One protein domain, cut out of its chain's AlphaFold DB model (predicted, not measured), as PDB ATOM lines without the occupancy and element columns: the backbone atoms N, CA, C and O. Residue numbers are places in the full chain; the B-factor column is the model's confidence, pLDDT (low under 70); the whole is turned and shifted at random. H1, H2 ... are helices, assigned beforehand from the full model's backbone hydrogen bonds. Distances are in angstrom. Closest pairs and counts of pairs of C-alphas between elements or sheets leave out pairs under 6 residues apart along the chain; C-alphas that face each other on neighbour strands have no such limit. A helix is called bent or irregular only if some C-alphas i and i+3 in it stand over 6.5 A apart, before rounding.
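Overview. This is residues 290 to 347 of the 432 residues of the protein "Transcriptional adapter" of Hevea brasiliensis (UniProt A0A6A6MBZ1). One long helix, H2, makes the length of a rod; the stretch before it, mostly loop with the single short helix H1, runs along one side of H2, and the chain turns back at one end, where residues 312 to 317 stick out. The printed part has 58 residues with two named helices, H1 then H2, and no named strand; the class is all helix. It is only just loose, close to extended, with a radius of gyration of the C-alphas of 15.0 A and spans of 50 by 17 by 15 A.

Along the chain. H2, residues 316 to 345, is 42.8 A long, from C-alpha 316 at (50.112, -35.596, 5.918) to C-alpha 345 at (13.016, -15.285, -0.879). H1, residues 301 to 304, begins at (32.350, -27.737, -8.935); it is neither bent nor irregular, but only just: C-alphas 301 and 304 are 6.1 A apart.

Arrangement. H2 only just touches H1, with residues 329 to 332 alone and 3 pairs of C-alphas within 8 A; the closest C-alphas, of Ala 301 and Tyr 329, are 7.0 A apart. In H2 every O i to N i+4 pair is within hydrogen-bond range; H1 is too short for such a pair.

Size, cuts and confidence. The farthest C-alphas, of Thr 313 and Asn 347, are 49.8 A apart. The link from H1 to H2, 11 residues, is long. The printed part has no cut, and no printed residue is under 70 in pLDDT.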
ATOM      1  N   ARG A 290      11.698 -30.883  -6.282       80.94
ATOM      2  CA  ARG A 290      13.044 -31.157  -5.769       80.94
ATOM      3  C   ARG A 290      13.687 -29.958  -5.077       80.94
ATOM      4  O   ARG A 290      14.639 -30.132  -4.330       80.94
ATOM      5  N   GLN A 291      13.125 -28.767  -5.274       80.19
ATOM      6  CA  GLN A 291      13.637 -27.494  -4.769       80.19
ATOM      7  C   GLN A 291      15.083 -27.214  -5.228       80.19
ATOM      8  O   GLN A 291      15.913 -26.685  -4.474       80.19
ATOM      9  N   GLU A 292      15.374 -27.579  -6.477       84.19
ATOM     10  CA  GLU A 292      16.685 -27.469  -7.124       84.19
ATOM     11  C   GLU A 292      16.539 -26.886  -8.533       84.19
ATOM     12  O   GLU A 292      15.484 -27.016  -9.157       84.19
ATOM     13  N   PHE A 293      17.592 -26.234  -9.021       85.62
ATOM     14  CA  PHE A 293      17.682 -25.835 -10.422       85.62
ATOM     15  C   PHE A 293      18.271 -26.987 -11.235       85.62
ATOM     16  O   PHE A 293      19.137 -27.707 -10.748       85.62
ATOM     17  N   GLU A 294      17.833 -27.140 -12.480       83.19
ATOM     18  CA  GLU A 294      18.425 -28.083 -13.432       83.19
ATOM     19  C   GLU A 294      19.892 -27.752 -13.727       83.19
ATOM     20  O   GLU A 294      20.691 -28.657 -13.954       83.19
ATOM     21  N   ILE A 295      20.246 -26.464 -13.698       83.19
ATOM     22  CA  ILE A 295      21.622 -25.973 -13.804       83.19
ATOM     23  C   ILE A 295      21.890 -25.076 -12.596       83.19
ATOM     24  O   ILE A 295      21.322 -23.989 -12.479       83.19
ATOM     25  N   GLU A 296      22.752 -25.527 -11.687       85.00
ATOM     26  CA  GLU A 296      23.099 -24.762 -10.488       85.00
ATOM     27  C   GLU A 296      24.259 -23.784 -10.735       85.00
ATOM     28  O   GLU A 296      25.033 -23.893 -11.688       85.00
ATOM     29  N   TYR A 297      24.408 -22.803  -9.838       85.12
ATOM     30  CA  TYR A 297      25.604 -21.965  -9.823       85.12
ATOM     31  C   TYR A 297      26.850 -22.827  -9.572       85.12
ATOM     32  O   TYR A 297      26.902 -23.556  -8.580       85.12
ATOM     33  N   ASP A 298      27.845 -22.704 -10.457       84.50
ATOM     34  CA  ASP A 298      29.062 -23.528 -10.462       84.50
ATOM     35  C   ASP A 298      28.737 -25.034 -10.531       84.50
ATOM     36  O   ASP A 298      29.115 -25.810  -9.655       84.50
ATOM     37  N   ASN A 299      27.971 -25.430 -11.556       87.88
ATOM     38  CA  ASN A 299      27.476 -26.797 -11.781       87.88
ATOM     39  C   ASN A 299      28.580 -27.865 -11.909       87.88
ATOM     40  O   ASN A 299      28.327 -29.041 -11.683       87.88
ATOM     41  N   ASP A 300      29.797 -27.461 -12.275       87.62
ATOM     42  CA  ASP A 300      30.926 -28.372 -12.484       87.62
ATOM     43  C   ASP A 300      31.876 -28.416 -11.269       87.62
ATOM     44  O   ASP A 300      32.967 -28.986 -11.346       87.62
ATOM     45  N   ALA A 301      31.505 -27.805 -10.133       87.12
ATOM     46  CA  ALA A 301      32.350 -27.737  -8.935       87.12
ATOM     47  C   ALA A 301      32.740 -29.130  -8.412       87.12
ATOM     48  O   ALA A 301      33.861 -29.339  -7.938       87.12
ATOM     49  N   GLU A 302      31.824 -30.086  -8.527       88.31
ATOM     50  CA  GLU A 302      31.969 -31.476  -8.116       88.31
ATOM     51  C   GLU A 302      32.982 -32.235  -8.991       88.31
ATOM     52  O   GLU A 302      33.579 -33.205  -8.524       88.31
ATOM     53  N   GLN A 303      33.263 -31.769 -10.216       88.62
ATOM     54  CA  GLN A 303      34.222 -32.409 -11.123       88.62
ATOM     55  C   GLN A 303      35.645 -32.418 -10.545       88.62
ATOM     56  O   GLN A 303      36.392 -33.369 -10.754       88.62
ATOM     57  N   LEU A 304      36.014 -31.383  -9.779       81.38
ATOM     58  CA  LEU A 304      37.317 -31.294  -9.104       81.38
ATOM     59  C   LEU A 304      37.437 -32.246  -7.904       81.38
ATOM     60  O   LEU A 304      38.545 -32.500  -7.430       81.38
ATOM     61  N   LEU A 305      36.309 -32.749  -7.404       88.50
ATOM     62  CA  LEU A 305      36.242 -33.715  -6.312       88.50
ATOM     63  C   LEU A 305      35.963 -35.142  -6.790       88.50
ATOM     64  O   LEU A 305      36.168 -36.065  -6.008       88.50
ATOM     65  N   ALA A 306      35.518 -35.330  -8.036       89.25
ATOM     66  CA  ALA A 306      35.067 -36.618  -8.562       89.25
ATOM     67  C   ALA A 306      36.105 -37.739  -8.381       89.25
ATOM     68  O   ALA A 306      35.750 -38.848  -7.989       89.25
ATOM     69  N   ASP A 307      37.383 -37.416  -8.584       88.38
ATOM     70  CA  ASP A 307      38.499 -38.363  -8.473       88.38
ATOM     71  C   ASP A 307      39.271 -38.230  -7.142       88.38
ATOM     72  O   ASP A 307      40.354 -38.797  -6.972       88.38
ATOM     73  N   MET A 308      38.757 -37.451  -6.182       91.50
ATOM     74  CA  MET A 308      39.421 -37.223  -4.900       91.50
ATOM     75  C   MET A 308      39.126 -38.355  -3.914       91.50
ATOM     76  O   MET A 308      38.047 -38.443  -3.336       91.50
ATOM     77  N   GLU A 309      40.136 -39.176  -3.645       92.56
ATOM     78  CA  GLU A 309      40.080 -40.254  -2.654       92.56
ATOM     79  C   GLU A 309      41.112 -40.040  -1.542       92.56
ATOM     80  O   GLU A 309      42.221 -39.574  -1.805       92.56
ATOM     81  N   PHE A 310      40.779 -40.392  -0.298       94.56
ATOM     82  CA  PHE A 310      41.747 -40.454   0.802       94.56
ATOM     83  C   PHE A 310      42.285 -41.878   0.914       94.56
ATOM     84  O   PHE A 310      41.510 -42.819   1.071       94.56
ATOM     85  N   LYS A 311      43.607 -42.030   0.853       95.00
ATOM     86  CA  LYS A 311      44.294 -43.309   1.040       95.00
ATOM     87  C   LYS A 311      44.959 -43.333   2.403       95.00
ATOM     88  O   LYS A 311      45.470 -42.323   2.882       95.00
ATOM     89  N   ASP A 312      45.040 -44.515   2.997       92.00
ATOM     90  CA  ASP A 312      45.773 -44.701   4.254       92.00
ATOM     91  C   ASP A 312      47.289 -44.501   4.081       92.00
ATOM     92  O   ASP A 312      47.997 -44.249   5.051       92.00
ATOM     93  N   THR A 313      47.785 -44.572   2.841       95.06
ATOM     94  CA  THR A 313      49.176 -44.280   2.469       95.06
ATOM     95  C   THR A 313      49.439 -42.803   2.178       95.06
ATOM     96  O   THR A 313      50.579 -42.463   1.867       95.06
ATOM     97  N   ASP A 314      48.411 -41.947   2.202       95.00
ATOM     98  CA  ASP A 314      48.582 -40.517   1.942       95.00
ATOM     99  C   ASP A 314      49.519 -39.903   2.982       95.00
ATOM    100  O   ASP A 314      49.370 -40.107   4.190       95.00
ATOM    101  N   THR A 315      50.447 -39.083   2.508       96.75
ATOM    102  CA  THR A 315      51.258 -38.233   3.377       96.75
ATOM    103  C   THR A 315      50.388 -37.170   4.054       96.75
ATOM    104  O   THR A 315      49.354 -36.749   3.524       96.75
ATOM    105  N   ASP A 316      50.827 -36.666   5.209       96.00
ATOM    106  CA  ASP A 316      50.112 -35.596   5.918       96.00
ATOM    107  C   ASP A 316      49.897 -34.354   5.032       96.00
ATOM    108  O   ASP A 316      48.835 -33.732   5.080       96.00
ATOM    109  N   ALA A 317      50.861 -34.040   4.160       94.56
ATOM    110  CA  ALA A 317      50.765 -32.935   3.208       94.56
ATOM    111  C   ALA A 317      49.684 -33.165   2.132       94.56
ATOM    112  O   ALA A 317      48.932 -32.244   1.804       94.56
ATOM    113  N   GLU A 318      49.564 -34.385   1.597       94.44
ATOM    114  CA  GLU A 318      48.505 -34.746   0.643       94.44
ATOM    115  C   GLU A 318      47.127 -34.694   1.304       94.44
ATOM    116  O   GLU A 318      46.176 -34.164   0.723       94.44
ATOM    117  N   ARG A 319      47.021 -35.178   2.546       95.69
ATOM    118  CA  ARG A 319      45.791 -35.100   3.340       95.69
ATOM    119  C   ARG A 319      45.388 -33.648   3.599       95.69
ATOM    120  O   ARG A 319      44.221 -33.302   3.416       95.69
ATOM    121  N   GLU A 320      46.333 -32.785   3.970       96.50
ATOM    122  CA  GLU A 320      46.085 -31.354   4.183       96.50
ATOM    123  C   GLU A 320      45.628 -30.655   2.892       96.50
ATOM    124  O   GLU A 320      44.715 -29.826   2.915       96.50
ATOM    125  N   LEU A 321      46.225 -30.999   1.747       93.88
ATOM    126  CA  LEU A 321      45.807 -30.464   0.453       93.88
ATOM    127  C   LEU A 321      44.367 -30.871   0.118       93.88
ATOM    128  O   LEU A 321      43.558 -30.003  -0.209       93.88
ATOM    129  N   LYS A 322      44.019 -32.155   0.263       95.62
ATOM    130  CA  LYS A 322      42.653 -32.656   0.032       95.62
ATOM    131  C   LYS A 322      41.637 -31.959   0.943       95.62
ATOM    132  O   LYS A 322      40.600 -31.497   0.473       95.62
ATOM    133  N   LEU A 323      41.965 -31.780   2.225       95.12
ATOM    134  CA  LEU A 323      41.124 -31.031   3.169       95.12
ATOM    135  C   LEU A 323      40.938 -29.563   2.756       95.12
ATOM    136  O   LEU A 323      39.828 -29.037   2.847       95.12
ATOM    137  N   ARG A 324      41.990 -28.897   2.261       94.38
ATOM    138  CA  ARG A 324      41.874 -27.530   1.730       94.38
ATOM    139  C   ARG A 324      40.946 -27.460   0.524       94.38
ATOM    140  O   ARG A 324      40.132 -26.540   0.454       94.38
ATOM    141  N   VAL A 325      41.027 -28.423  -0.393       94.00
ATOM    142  CA  VAL A 325      40.124 -28.475  -1.552       94.00
ATOM    143  C   VAL A 325      38.674 -28.685  -1.104       94.00
ATOM    144  O   VAL A 325      37.797 -27.956  -1.564       94.00
ATOM    145  N   LEU A 326      38.418 -29.576  -0.141       94.12
ATOM    146  CA  LEU A 326      37.082 -29.748   0.443       94.12
ATOM    147  C   LEU A 326      36.557 -28.464   1.099       94.12
ATOM    148  O   LEU A 326      35.381 -28.137   0.962       94.12
ATOM    149  N   HIS A 327      37.417 -27.698   1.772       93.75
ATOM    150  CA  HIS A 327      37.020 -26.418   2.358       93.75
ATOM    151  C   HIS A 327      36.646 -25.379   1.288       93.75
ATOM    152  O   HIS A 327      35.666 -24.651   1.445       93.75
ATOM    153  N   ILE A 328      37.393 -25.324   0.181       91.25
ATOM    154  CA  ILE A 328      37.065 -24.469  -0.969       91.25
ATOM    155  C   ILE A 328      35.719 -24.884  -1.573       91.25
ATOM    156  O   ILE A 328      34.890 -24.021  -1.859       91.25
ATOM    157  N   TYR A 329      35.479 -26.185  -1.725       93.50
ATOM    158  CA  TYR A 329      34.203 -26.703  -2.212       93.50
ATOM    159  C   TYR A 329      33.040 -26.366  -1.272       93.50
ATOM    160  O   TYR A 329      32.011 -25.884  -1.735       93.50
ATOM    161  N   SER A 330      33.216 -26.498   0.048       91.88
ATOM    162  CA  SER A 330      32.199 -26.086   1.026       91.88
ATOM    163  C   SER A 330      31.809 -24.616   0.854       91.88
ATOM    164  O   SER A 330      30.626 -24.298   0.863       91.88
ATOM    165  N   LYS A 331      32.780 -23.722   0.612       90.50
ATOM    166  CA  LYS A 331      32.486 -22.306   0.333       90.50
ATOM    167  C   LYS A 331      31.699 -22.103  -0.963       90.50
ATOM    168  O   LYS A 331      30.854 -21.215  -1.026       90.50
ATOM    169  N   ARG A 332      31.974 -22.901  -1.999       91.44
ATOM    170  CA  ARG A 332      31.206 -22.871  -3.256       91.44
ATOM    171  C   ARG A 332      29.765 -23.336  -3.034       91.44
ATOM    172  O   ARG A 332      28.849 -22.692  -3.539       91.44
ATOM    173  N   LEU A 333      29.559 -24.374  -2.217       89.50
ATOM    174  CA  LEU A 333      28.222 -24.828  -1.817       89.50
ATOM    175  C   LEU A 333      27.453 -23.762  -1.029       89.50
ATOM    176  O   LEU A 333      26.266 -23.558  -1.285       89.50
ATOM    177  N   ASP A 334      28.118 -23.055  -0.114       90.44
ATOM    178  CA  ASP A 334      27.497 -21.966   0.649       90.44
ATOM    179  C   ASP A 334      27.010 -20.839  -0.274       90.44
ATOM    180  O   ASP A 334      25.882 -20.361  -0.138       90.44
ATOM    181  N   GLU A 335      27.822 -20.443  -1.259       88.25
ATOM    182  CA  GLU A 335      27.445 -19.414  -2.237       88.25
ATOM    183  C   GLU A 335      26.308 -19.886  -3.155       88.25
ATOM    184  O   GLU A 335      25.367 -19.134  -3.421       88.25
ATOM    185  N   ARG A 336      26.342 -21.147  -3.598       90.50
ATOM    186  CA  ARG A 336      25.258 -21.751  -4.382       90.50
ATOM    187  C   ARG A 336      23.937 -21.731  -3.612       90.50
ATOM    188  O   ARG A 336      22.916 -21.298  -4.150       90.50
ATOM    189  N   LYS A 337      23.962 -22.131  -2.336       88.75
ATOM    190  CA  LYS A 337      22.799 -22.072  -1.446       88.75
ATOM    191  C   LYS A 337      22.301 -20.638  -1.284       88.75
ATOM    192  O   LYS A 337      21.123 -20.385  -1.506       88.75
ATOM    193  N   ARG A 338      23.195 -19.692  -0.988       91.56
ATOM    194  CA  ARG A 338      22.856 -18.270  -0.836       91.56
ATOM    195  C   ARG A 338      22.145 -17.708  -2.069       91.56
ATOM    196  O   ARG A 338      21.177 -16.968  -1.921       91.56
ATOM    197  N   ARG A 339      22.603 -18.042  -3.279       88.38
ATOM    198  CA  ARG A 339      21.970 -17.587  -4.530       88.38
ATOM    199  C   ARG A 339      20.593 -18.198  -4.737       88.38
ATOM    200  O   ARG A 339      19.671 -17.483  -5.119       88.38
ATOM    201  N   LYS A 340      20.446 -19.495  -4.457       87.38
ATOM    202  CA  LYS A 340      19.143 -20.164  -4.500       87.38
ATOM    203  C   LYS A 340      18.166 -19.510  -3.525       87.38
ATOM    204  O   LYS A 340      17.079 -19.117  -3.935       87.38
ATOM    205  N   ASP A 341      18.583 -19.335  -2.275       87.75
ATOM    206  CA  ASP A 341      17.766 -18.719  -1.230       87.75
ATOM    207  C   ASP A 341      17.391 -17.279  -1.624       87.75
ATOM    208  O   ASP A 341      16.224 -16.911  -1.551       87.75
ATOM    209  N   PHE A 342      18.326 -16.499  -2.179       87.88
ATOM    210  CA  PHE A 342      18.062 -15.140  -2.665       87.88
ATOM    211  C   PHE A 342      16.952 -15.077  -3.728       87.88
ATOM    212  O   PHE A 342      16.110 -14.177  -3.669       87.88
ATOM    213  N   ILE A 343      16.962 -16.007  -4.691       85.62
ATOM    214  CA  ILE A 343      15.959 -16.090  -5.764       85.62
ATOM    215  C   ILE A 343      14.588 -16.464  -5.186       85.62
ATOM    216  O   ILE A 343      13.583 -15.843  -5.538       85.62
ATOM    217  N   LEU A 344      14.555 -17.444  -4.279       84.38
ATOM    218  CA  LEU A 344      13.325 -17.938  -3.660       84.38
ATOM    219  C   LEU A 344      12.693 -16.912  -2.718       84.38
ATOM    220  O   LEU A 344      11.501 -16.643  -2.822       84.38
ATOM    221  N   GLU A 345      13.483 -16.293  -1.841       85.19
ATOM    222  CA  GLU A 345      13.016 -15.285  -0.879       85.19
ATOM    223  C   GLU A 345      12.387 -14.063  -1.555       85.19
ATOM    224  O   GLU A 345      11.515 -13.414  -0.982       85.19
ATOM    225  N   ARG A 346      12.838 -13.732  -2.769       81.50
ATOM    226  CA  ARG A 346      12.375 -12.565  -3.533       81.50
ATOM    227  C   ARG A 346      11.333 -12.910  -4.590       81.50
ATOM    228  O   ARG A 346      10.967 -12.034  -5.364       81.50
ATOM    229  N   ASN A 347      10.864 -14.160  -4.625       76.94
ATOM    230  CA  ASN A 347       9.905 -14.659  -5.613       76.94
ATOM    231  C   ASN A 347      10.316 -14.372  -7.071       76.94
ATOM    232  O   ASN A 347       9.462 -14.241  -7.942       76.94
TER     233      ASN A 347